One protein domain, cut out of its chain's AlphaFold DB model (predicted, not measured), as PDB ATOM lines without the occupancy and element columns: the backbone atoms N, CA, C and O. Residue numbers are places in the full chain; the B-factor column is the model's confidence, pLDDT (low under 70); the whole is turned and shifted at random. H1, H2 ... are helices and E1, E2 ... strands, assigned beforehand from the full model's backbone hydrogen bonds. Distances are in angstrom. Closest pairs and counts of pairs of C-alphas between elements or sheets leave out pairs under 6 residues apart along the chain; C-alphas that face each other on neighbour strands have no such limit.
ATOM      1  N   TRP A  34     168.801 197.805 185.364       92.94
ATOM      2  CA  TRP A  34     169.534 196.853 184.541       92.94
ATOM      3  C   TRP A  34     170.582 197.607 183.721       92.94
ATOM      4  O   TRP A  34     170.225 198.629 183.135       92.94
ATOM      5  N   PRO A  35     171.827 197.115 183.577       94.44
ATOM      6  CA  PRO A  35     172.864 197.887 182.891       94.44
ATOM      7  C   PRO A  35     172.476 198.244 181.448       94.44
ATOM      8  O   PRO A  35     172.633 199.388 181.024       94.44
ATOM      9  N   LYS A  36     171.839 197.319 180.720       95.44
ATOM     10  CA  LYS A  36     171.262 197.604 179.396       95.44
ATOM     11  C   LYS A  36     170.123 198.625 179.382       95.44
ATOM     12  O   LYS A  36     169.948 199.323 178.389       95.44
ATOM     13  N   ALA A  37     169.331 198.694 180.454       96.06
ATOM     14  CA  ALA A  37     168.241 199.658 180.573       96.06
ATOM     15  C   ALA A  37     168.790 201.065 180.817       96.06
ATOM     16  O   ALA A  37     168.363 202.004 180.151       96.06
ATOM     17  N   GLU A  38     169.780 201.186 181.699       96.25
ATOM     18  CA  GLU A  38     170.469 202.449 181.966       96.25
ATOM     19  C   GLU A  38     171.256 202.929 180.743       96.25
ATOM     20  O   GLU A  38     171.181 204.100 180.386       96.25
ATOM     21  N   ARG A  39     171.915 202.016 180.016       96.62
ATOM     22  CA  ARG A  39     172.562 202.336 178.736       96.62
ATOM     23  C   ARG A  39     171.563 202.866 177.704       96.62
ATOM     24  O   ARG A  39     171.825 203.884 177.071       96.62
ATOM     25  N   LEU A  40     170.407 202.210 177.551       97.38
ATOM     26  CA  LEU A  40     169.355 202.680 176.644       97.38
ATOM     27  C   LEU A  40     168.818 204.056 177.059       97.38
ATOM     28  O   LEU A  40     168.651 204.916 176.199       97.38
ATOM     29  N   ARG A  41     168.562 204.264 178.359       97.81
ATOM     30  CA  ARG A  41     168.118 205.551 178.917       97.81
ATOM     31  C   ARG A  41     169.100 206.661 178.564       97.81
ATOM     32  O   ARG A  41     168.687 207.651 177.974       97.81
ATOM     33  N   HIS A  42     170.373 206.466 178.891       97.38
ATOM     34  CA  HIS A  42     171.417 207.461 178.683       97.38
ATOM     35  C   HIS A  42     171.557 207.832 177.203       97.38
ATOM     36  O   HIS A  42     171.478 209.004 176.849       97.38
ATOM     37  N   ASN A  43     171.645 206.839 176.315       96.75
ATOM     38  CA  ASN A  43     171.763 207.109 174.882       96.75
ATOM     39  C   ASN A  43     170.501 207.790 174.307       96.75
ATOM     40  O   ASN A  43     170.577 208.523 173.323       96.75
ATOM     41  N   PHE A  44     169.327 207.538 174.895       97.06
ATOM     42  CA  PHE A  44     168.081 208.201 174.508       97.06
ATOM     43  C   PHE A  44     168.022 209.654 174.995       97.06
ATOM     44  O   PHE A  44     167.578 210.517 174.239       97.06
ATOM     45  N   GLU A  45     168.500 209.932 176.209       96.50
ATOM     46  CA  GLU A  45     168.696 211.291 176.736       96.50
ATOM     47  C   GLU A  45     169.623 212.099 175.823       96.50
ATOM     48  O   GLU A  45     169.229 213.155 175.332       96.50
ATOM     49  N   GLU A  46     170.792 211.550 175.483       95.88
ATOM     50  CA  GLU A  46     171.735 212.199 174.566       95.88
ATOM     51  C   GLU A  46     171.113 212.479 173.191       95.88
ATOM     52  O   GLU A  46     171.318 213.550 172.615       95.88
ATOM     53  N   LEU A  47     170.331 211.535 172.654       95.00
ATOM     54  CA  LEU A  47     169.672 211.709 171.362       95.00
ATOM     55  C   LEU A  47     168.613 212.820 171.398       95.00
ATOM     56  O   LEU A  47     168.488 213.566 170.422       95.00
ATOM     57  N   ILE A  48     167.857 212.930 172.497       94.31
ATOM     58  CA  ILE A  48     166.895 214.018 172.711       94.31
ATOM     59  C   ILE A  48     167.625 215.358 172.771       94.31
ATOM     60  O   ILE A  48     167.226 216.287 172.069       94.31
ATOM     61  N   ASP A  49     168.699 215.450 173.552       94.00
ATOM     62  CA  ASP A  49     169.447 216.694 173.737       94.00
ATOM     63  C   ASP A  49     170.033 217.199 172.409       94.00
ATOM     64  O   ASP A  49     169.912 218.384 172.078       94.00
ATOM     65  N   GLN A  50     170.571 216.288 171.591       93.50
ATOM     66  CA  GLN A  50     171.084 216.580 170.243       93.50
ATOM     67  C   GLN A  50     170.010 217.096 169.272       93.50
ATOM     68  O   GLN A  50     170.336 217.806 168.320       93.50
ATOM     69  N   HIS A  51     168.739 216.757 169.500       92.44
ATOM     70  CA  HIS A  51     167.611 217.129 168.641       92.44
ATOM     71  C   HIS A  51     166.650 218.117 169.312       92.44
ATOM     72  O   HIS A  51     165.531 218.292 168.840       92.44
ATOM     73  N   SER A  52     167.081 218.796 170.377       85.75
ATOM     74  CA  SER A  52     166.251 219.730 171.154       85.75
ATOM     75  C   SER A  52     165.639 220.874 170.328       85.75
ATOM     76  O   SER A  52     164.552 221.349 170.654       85.75
ATOM     77  N   GLU A  53     166.294 221.282 169.238       86.31
ATOM     78  CA  GLU A  53     165.831 222.348 168.334       86.31
ATOM     79  C   GLU A  53     165.169 221.836 167.038       86.31
ATOM     80  O   GLU A  53     164.663 222.632 166.248       86.31
ATOM     81  N   ASN A  54     165.152 220.518 166.804       88.94
ATOM     82  CA  ASN A  54     164.709 219.903 165.550       88.94
ATOM     83  C   ASN A  54     163.583 218.881 165.773       88.94
ATOM     84  O   ASN A  54     163.214 218.538 166.895       88.94
ATOM     85  N   GLU A  55     163.009 218.371 164.681       88.12
ATOM     86  CA  GLU A  55     162.078 217.249 164.776       88.12
ATOM     87  C   GLU A  55     162.791 215.989 165.292       88.12
ATOM     88  O   GLU A  55     163.891 215.656 164.853       88.12
ATOM     89  N   PHE A  56     162.145 215.274 166.219       90.81
ATOM     90  CA  PHE A  56     162.713 214.068 166.810       90.81
ATOM     91  C   PHE A  56     162.888 212.956 165.754       90.81
ATOM     92  O   PHE A  56     161.900 212.533 165.138       90.81
ATOM     93  N   PRO A  57     164.106 212.419 165.556       93.88
ATOM     94  CA  PRO A  57     164.404 211.524 164.445       93.88
ATOM     95  C   PRO A  57     164.023 210.073 164.786       93.88
ATOM     96  O   PRO A  57     164.873 209.218 165.036       93.88
ATOM     97  N   ILE A  58     162.722 209.762 164.786       94.38
ATOM     98  CA  ILE A  58     162.186 208.458 165.231       94.38
ATOM     99  C   ILE A  58     162.850 207.245 164.551       94.38
ATOM    100  O   ILE A  58     163.112 206.236 165.205       94.38
ATOM    101  N   LYS A  59     163.146 207.343 163.247       95.19
ATOM    102  CA  LYS A  59     163.817 206.283 162.484       95.19
ATOM    103  C   LYS A  59     165.255 206.084 162.960       95.19
ATOM    104  O   LYS A  59     165.650 204.962 163.260       95.19
ATOM    105  N   GLU A  60     166.010 207.174 163.065       93.25
ATOM    106  CA  GLU A  60     167.398 207.150 163.520       93.25
ATOM    107  C   GLU A  60     167.508 206.607 164.944       93.25
ATOM    108  O   GLU A  60     168.383 205.793 165.220       93.25
ATOM    109  N   MET A  61     166.577 206.989 165.825       95.56
ATOM    110  CA  MET A  61     166.502 206.465 167.187       95.56
ATOM    111  C   MET A  61     166.447 204.936 167.194       95.56
ATOM    112  O   MET A  61     167.233 204.288 167.884       95.56
ATOM    113  N   VAL A  62     165.568 204.338 166.385       96.88
ATOM    114  CA  VAL A  62     165.463 202.878 166.302       96.88
ATOM    115  C   VAL A  62     166.693 202.263 165.637       96.88
ATOM    116  O   VAL A  62     167.199 201.249 166.110       96.88
ATOM    117  N   GLU A  63     167.197 202.857 164.557       94.75
ATOM    118  CA  GLU A  63     168.340 202.313 163.817       94.75
ATOM    119  C   GLU A  63     169.667 202.410 164.580       94.75
ATOM    120  O   GLU A  63     170.524 201.551 164.366       94.75
ATOM    121  N   LYS A  64     169.826 203.393 165.477       94.12
ATOM    122  CA  LYS A  64     171.028 203.584 166.301       94.12
ATOM    123  C   LYS A  64     170.921 202.949 167.683       94.12
ATOM    124  O   LYS A  64     171.832 202.238 168.086       94.12
ATOM    125  N   LEU A  65     169.841 203.209 168.423       96.94
ATOM    126  CA  LEU A  65     169.756 202.795 169.829       96.94
ATOM    127  C   LEU A  65     169.263 201.359 169.968       96.94
ATOM    128  O   LEU A  65     169.803 200.577 170.747       96.94
ATOM    129  N   MET A  66     168.254 200.984 169.181       97.06
ATOM    130  CA  MET A  66     167.620 199.668 169.300       97.06
ATOM    131  C   MET A  66     168.387 198.556 168.573       97.06
ATOM    132  O   MET A  66     167.902 197.429 168.523       97.06
ATOM    133  N   THR A  67     169.559 198.862 168.006       95.81
ATOM    134  CA  THR A  67     170.478 197.917 167.348       95.81
ATOM    135  C   THR A  67     171.763 197.680 168.151       95.81
ATOM    136  O   THR A  67     172.645 196.962 167.685       95.81
ATOM    137  N   ASP A  68     171.870 198.236 169.365       97.06
ATOM    138  CA  ASP A  68     173.003 198.024 170.270       97.06
ATOM    139  C   ASP A  68     173.125 196.536 170.657       97.06
ATOM    140  O   ASP A  68     172.241 195.950 171.291       97.06
ATOM    141  N   THR A  69     174.250 195.931 170.274       96.81
ATOM    142  CA  THR A  69     174.612 194.533 170.562       96.81
ATOM    143  C   THR A  69     175.596 194.396 171.728       96.81
ATOM    144  O   THR A  69     176.092 193.297 171.990       96.81
ATOM    145  N   THR A  70     175.877 195.488 172.446       96.50
ATOM    146  CA  THR A  70     176.791 195.514 173.591       96.50
ATOM    147  C   THR A  70     176.265 194.582 174.674       96.50
ATOM    148  O   THR A  70     175.103 194.668 175.069       96.50
ATOM    149  N   LYS A  71     177.124 193.684 175.158       95.56
ATOM    150  CA  LYS A  71     176.822 192.796 176.284       95.56
ATOM    151  C   LYS A  71     177.364 193.403 177.565       95.56
ATOM    152  O   LYS A  71     178.403 194.060 177.543       95.56
ATOM    153  N   ASP A  72     176.660 193.161 178.659       94.44
ATOM    154  CA  ASP A  72     177.100 193.586 179.983       94.44
ATOM    155  C   ASP A  72     178.238 192.669 180.475       94.44
ATOM    156  O   ASP A  72     178.445 191.573 179.947       94.44
ATOM    157  N   GLU A  73     178.991 193.100 181.486       94.44
ATOM    158  CA  GLU A  73     179.993 192.243 182.129       94.44
ATOM    159  C   GLU A  73     179.329 191.132 182.956       94.44
ATOM    160  O   GLU A  73     178.260 191.323 183.535       94.44
ATOM    161  N   GLU A  74     179.987 189.972 183.074       93.12
ATOM    162  CA  GLU A  74     179.463 188.841 183.860       93.12
ATOM    163  C   GLU A  74     179.234 189.206 185.340       93.12
ATOM    164  O   GLU A  74     178.283 188.741 185.965       93.12
ATOM    165  N   SER A  75     180.065 190.099 185.882       94.88
ATOM    166  CA  SER A  75     179.965 190.657 187.238       94.88
ATOM    167  C   SER A  75     178.688 191.474 187.482       94.88
ATOM    168  O   SER A  75     178.289 191.647 188.632       94.88
ATOM    169  N   MET A  76     178.054 191.969 186.416       93.44
ATOM    170  CA  MET A  76     176.862 192.824 186.449       93.44
ATOM    171  C   MET A  76     175.566 192.034 186.218       93.44
ATOM    172  O   MET A  76     174.480 192.618 186.162       93.44
ATOM    173  N   LEU A  77     175.666 190.713 186.051       92.81
ATOM    174  CA  LEU A  77     174.515 189.848 185.836       92.81
ATOM    175  C   LEU A  77     173.644 189.747 187.099       92.81
ATOM    176  O   LEU A  77     174.156 189.728 188.219       92.81
ATOM    177  N   PRO A  78     172.317 189.638 186.943       88.19
ATOM    178  CA  PRO A  78     171.383 189.607 188.067       88.19
ATOM    179  C   PRO A  78     171.395 188.277 188.843       88.19
ATOM    180  O   PRO A  78     170.811 188.210 189.923       88.19
ATOM    181  N   GLY A  79     171.973 187.204 188.285       91.56
ATOM    182  CA  GLY A  79     171.999 185.881 188.910       91.56
ATOM    183  C   GLY A  79     170.640 185.168 188.952       91.56
ATOM    184  O   GLY A  79     170.404 184.349 189.838       91.56
ATOM    185  N   ILE A  80     169.730 185.458 188.015       89.69
ATOM    186  CA  ILE A  80     168.425 184.778 187.879       89.69
ATOM    187  C   ILE A  80     168.602 183.391 187.228       89.69
ATOM    188  O   ILE A  80     167.882 182.434 187.530       89.69
ATOM    189  N   HIS A  81     169.562 183.272 186.319       92.56
ATOM    190  CA  HIS A  81     169.949 182.080 185.577       92.56
ATOM    191  C   HIS A  81     171.483 181.949 185.528       92.56
ATOM    192  O   HIS A  81     172.194 182.904 185.823       92.56
ATOM    193  N   PRO A  82     172.026 180.780 185.131       95.00
ATOM    194  CA  PRO A  82     173.466 180.633 184.937       95.00
ATOM    195  C   PRO A  82     174.024 181.657 183.928       95.00
ATOM    196  O   PRO A  82     173.344 181.927 182.931       95.00
ATOM    197  N   PRO A  83     175.269 182.145 184.097       94.75
ATOM    198  CA  PRO A  83     175.864 183.165 183.226       94.75
ATOM    199  C   PRO A  83     175.793 182.849 181.728       94.75
ATOM    200  O   PRO A  83     175.458 183.712 180.921       94.75
ATOM    201  N   ALA A  84     175.986 181.578 181.355       93.62
ATOM    202  CA  ALA A  84     175.875 181.104 179.972       93.62
ATOM    203  C   ALA A  84     174.495 181.366 179.329       93.62
ATOM    204  O   ALA A  84     174.378 181.412 178.106       93.62
ATOM    205  N   ARG A  85     173.443 181.526 180.143       93.44
ATOM    206  CA  ARG A  85     172.090 181.875 179.699       93.44
ATOM    207  C   ARG A  85     171.811 183.373 179.782       93.44
ATOM    208  O   ARG A  85     171.083 183.876 178.936       93.44
ATOM    209  N   GLU A  86     172.338 184.067 180.786       94.75
ATOM    210  CA  GLU A  86     172.045 185.489 181.005       94.75
ATOM    211  C   GLU A  86     172.855 186.406 180.106       94.75
ATOM    212  O   GLU A  86     172.283 187.305 179.493       94.75
ATOM    213  N   LEU A  87     174.159 186.155 179.977       95.19
ATOM    214  CA  LEU A  87     175.075 187.021 179.244       95.19
ATOM    215  C   LEU A  87     174.617 187.288 177.796       95.19
ATOM    216  O   LEU A  87     174.598 188.455 177.399       95.19
ATOM    217  N   PRO A  88     174.155 186.291 177.007       94.88
ATOM    218  CA  PRO A  88     173.644 186.544 175.656       94.88
ATOM    219  C   PRO A  88     172.380 187.420 175.600       94.88
ATOM    220  O   PRO A  88     172.042 187.912 174.530       94.88
ATOM    221  N   LEU A  89     171.672 187.605 176.718       94.81
ATOM    222  CA  LEU A  89     170.412 188.354 176.817       94.81
ATOM    223  C   LEU A  89     170.602 189.790 177.338       94.81
ATOM    224  O   LEU A  89     169.617 190.506 177.555       94.81
ATOM    225  N   THR A  90     171.850 190.205 177.572       95.50
ATOM    226  CA  THR A  90     172.193 191.524 178.132       95.50
ATOM    227  C   THR A  90     172.278 192.639 177.092       95.50
ATOM    228  O   THR A  90     172.306 193.806 177.461       95.50
ATOM    229  N   SER A  91     172.241 192.335 175.795       96.19
ATOM    230  CA  SER A  91     172.152 193.376 174.771       96.19
ATOM    231  C   SER A  91     170.738 193.952 174.642       96.19
ATOM    232  O   SER A  91     169.742 193.339 175.056       96.19
ATOM    233  N   ILE A  92     170.647 195.163 174.083       96.75
ATOM    234  CA  ILE A  92     169.366 195.787 173.713       96.75
ATOM    235  C   ILE A  92     168.803 195.049 172.493       96.75
ATOM    236  O   ILE A  92     167.658 194.594 172.502       96.75
ATOM    237  N   PHE A  93     169.641 194.849 171.477       97.38
ATOM    238  CA  PHE A  93     169.370 193.974 170.352       97.38
ATOM    239  C   PHE A  93     169.897 192.571 170.657       97.38
ATOM    240  O   PHE A  93     171.101 192.308 170.596       97.38
ATOM    241  N   VAL A  94     169.000 191.669 171.051       96.81
ATOM    242  CA  VAL A  94     169.367 190.310 171.456       96.81
ATOM    243  C   VAL A  94     169.605 189.452 170.222       96.81
ATOM    244  O   VAL A  94     168.742 189.349 169.357       96.81
ATOM    245  N   GLU A  95     170.749 188.782 170.187       95.06
ATOM    246  CA  GLU A  95     171.064 187.738 169.218       95.06
ATOM    247  C   GLU A  95     171.843 186.639 169.943       95.06
ATOM    248  O   GLU A  95     172.996 186.812 170.350       95.06
ATOM    249  N   ALA A  96     171.172 185.517 170.187       94.81
ATOM    250  CA  ALA A  96     171.684 184.438 171.009       94.81
ATOM    251  C   ALA A  96     171.408 183.081 170.361       94.81
ATOM    252  O   ALA A  96     170.282 182.752 169.990       94.81
ATOM    253  N   ASN A  97     172.449 182.257 170.289       94.75
ATOM    254  CA  ASN A  97     172.340 180.863 169.883       94.75
ATOM    255  C   ASN A  97     172.370 179.986 171.132       94.75
ATOM    256  O   ASN A  97     173.399 179.881 171.799       94.75
ATOM    257  N   PHE A  98     171.239 179.362 171.449       93.31
ATOM    258  CA  PHE A  98     171.132 178.382 172.523       93.31
ATOM    259  C   PHE A  98     171.062 176.962 171.941       93.31
ATOM    260  O   PHE A  98     170.701 176.798 170.776       93.31
ATOM    261  N   PRO A  99     171.309 175.906 172.740       92.94
ATOM    262  CA  PRO A  99     171.144 174.522 172.282       92.94
ATOM    263  C   PRO A  99     169.743 174.204 171.732       92.94
ATOM    264  O   PRO A  99     169.588 173.301 170.919       92.94
ATOM    265  N   MET A 100     168.722 174.949 172.172       90.25
ATOM    266  CA  MET A 100     167.331 174.809 171.720       90.25
ATOM    267  C   MET A 100     167.005 175.617 170.452       90.25
ATOM    268  O   MET A 100     165.881 175.544 169.964       90.25
ATOM    269  N   GLY A 101     167.960 176.387 169.924       93.69
ATOM    270  CA  GLY A 101     167.803 177.194 168.718       93.69
ATOM    271  C   GLY A 101     168.170 178.665 168.905       93.69
ATOM    272  O   GLY A 101     168.651 179.097 169.957       93.69
ATOM    273  N   HIS A 102     167.930 179.432 167.845       92.88
ATOM    274  CA  HIS A 102     168.172 180.868 167.805       92.88
ATOM    275  C   HIS A 102     167.094 181.641 168.578       92.88
ATOM    276  O   HIS A 102     165.894 181.426 168.387       92.88
ATOM    277  N   TYR A 103     167.524 182.575 169.419       94.38
ATOM    278  CA  TYR A 103     166.676 183.496 170.165       94.38
ATOM    279  C   TYR A 103     167.180 184.923 169.965       94.38
ATOM    280  O   TYR A 103     168.353 185.206 170.199       94.38
ATOM    281  N   GLY A 104     166.298 185.840 169.576       95.81
ATOM    282  CA  GLY A 104     166.711 187.219 169.367       95.81
ATOM    283  C   GLY A 104     165.586 188.194 169.062       95.81
ATOM    284  O   GLY A 104     164.424 187.811 168.896       95.81
ATOM    285  N   THR A 105     165.960 189.466 168.993       96.75
ATOM    286  CA  THR A 105     165.088 190.578 168.630       96.75
ATOM    287  C   THR A 105     164.597 190.392 167.197       96.75
ATOM    288  O   THR A 105     165.383 190.262 166.262       96.75
ATOM    289  N   ARG A 106     163.272 190.371 167.015       97.06
ATOM    290  CA  ARG A 106     162.629 190.217 165.696       97.06
ATOM    291  C   ARG A 106     162.018 191.501 165.159       97.06
ATOM    292  O   ARG A 106     161.755 191.582 163.962       97.06
TER     293      ARG A 106
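AT A GLANCE: This is residues 34 to 106 of the 143 residues of an uncharacterized protein of Lupinus angustifolius (UniProt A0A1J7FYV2). A small two-stranded hairpin, E1 and E2, with the short helix H3 packed beside E1, makes one half of a loose, long model; the long helix H1 and the short H2, folded back near it, make the other. Residues 49 to 55, of which 49 and 50 belong to H1, stick out at the far end of H1, and a long link, residues 65 to 82, joins the halves. The printed part has 73 residues, with H1, H2, H3, E1 and E2 in that order, an antiparallel sheet E1 - E2, and mixed class. It is loose, with a radius of gyration of the C-alphas of 14.6 A, and spans 47 by 25 by 14 A, only just flat.

IN THESE COORDINATES: E1 is residues 95 to 98 and E2 residues 101 to 104, where C-alpha 104 lies at (166.711, 187.219, 169.367). H3 is residues 83 to 89, 9.9 A long. H1 is residues 35 to 50, 22.6 A long, from C-alpha 35 at (172.864, 197.887, 182.891). H2 is residues 58 to 64, 10.2 A long.

HOW THE PARTS SIT: E1 and E2 form an antiparallel hairpin at 157 degrees, with N 96 and O 103 within hydrogen-bond range at 2.8 A. The closest C-alphas of H3 and E1, Pro 88 and Ala 96, are 5.5 A apart. H3 and E2 are only just apart, at 8.4 A. H1 is apart from H3 and from both strands. H1 and H2 are close but not clearly touching: their closest C-alphas, Leu 47 and Met 61, are 7.4 A apart. They run opposite ways at a steep tilt of 51 degrees. Every O i to N i+4 pair is within hydrogen-bond range in H1 and H2; H3 has 1 of 3, and 2 of 4 O i to N i+3 pairs.

THE WHOLE: The C-alphas farthest apart, Glu 53 and Pro 99, are 48.3 A apart. The link from H2 to H3, residues 65 to 82, is long. The printed part has no cut, and no printed residue is under 70 in pLDDT.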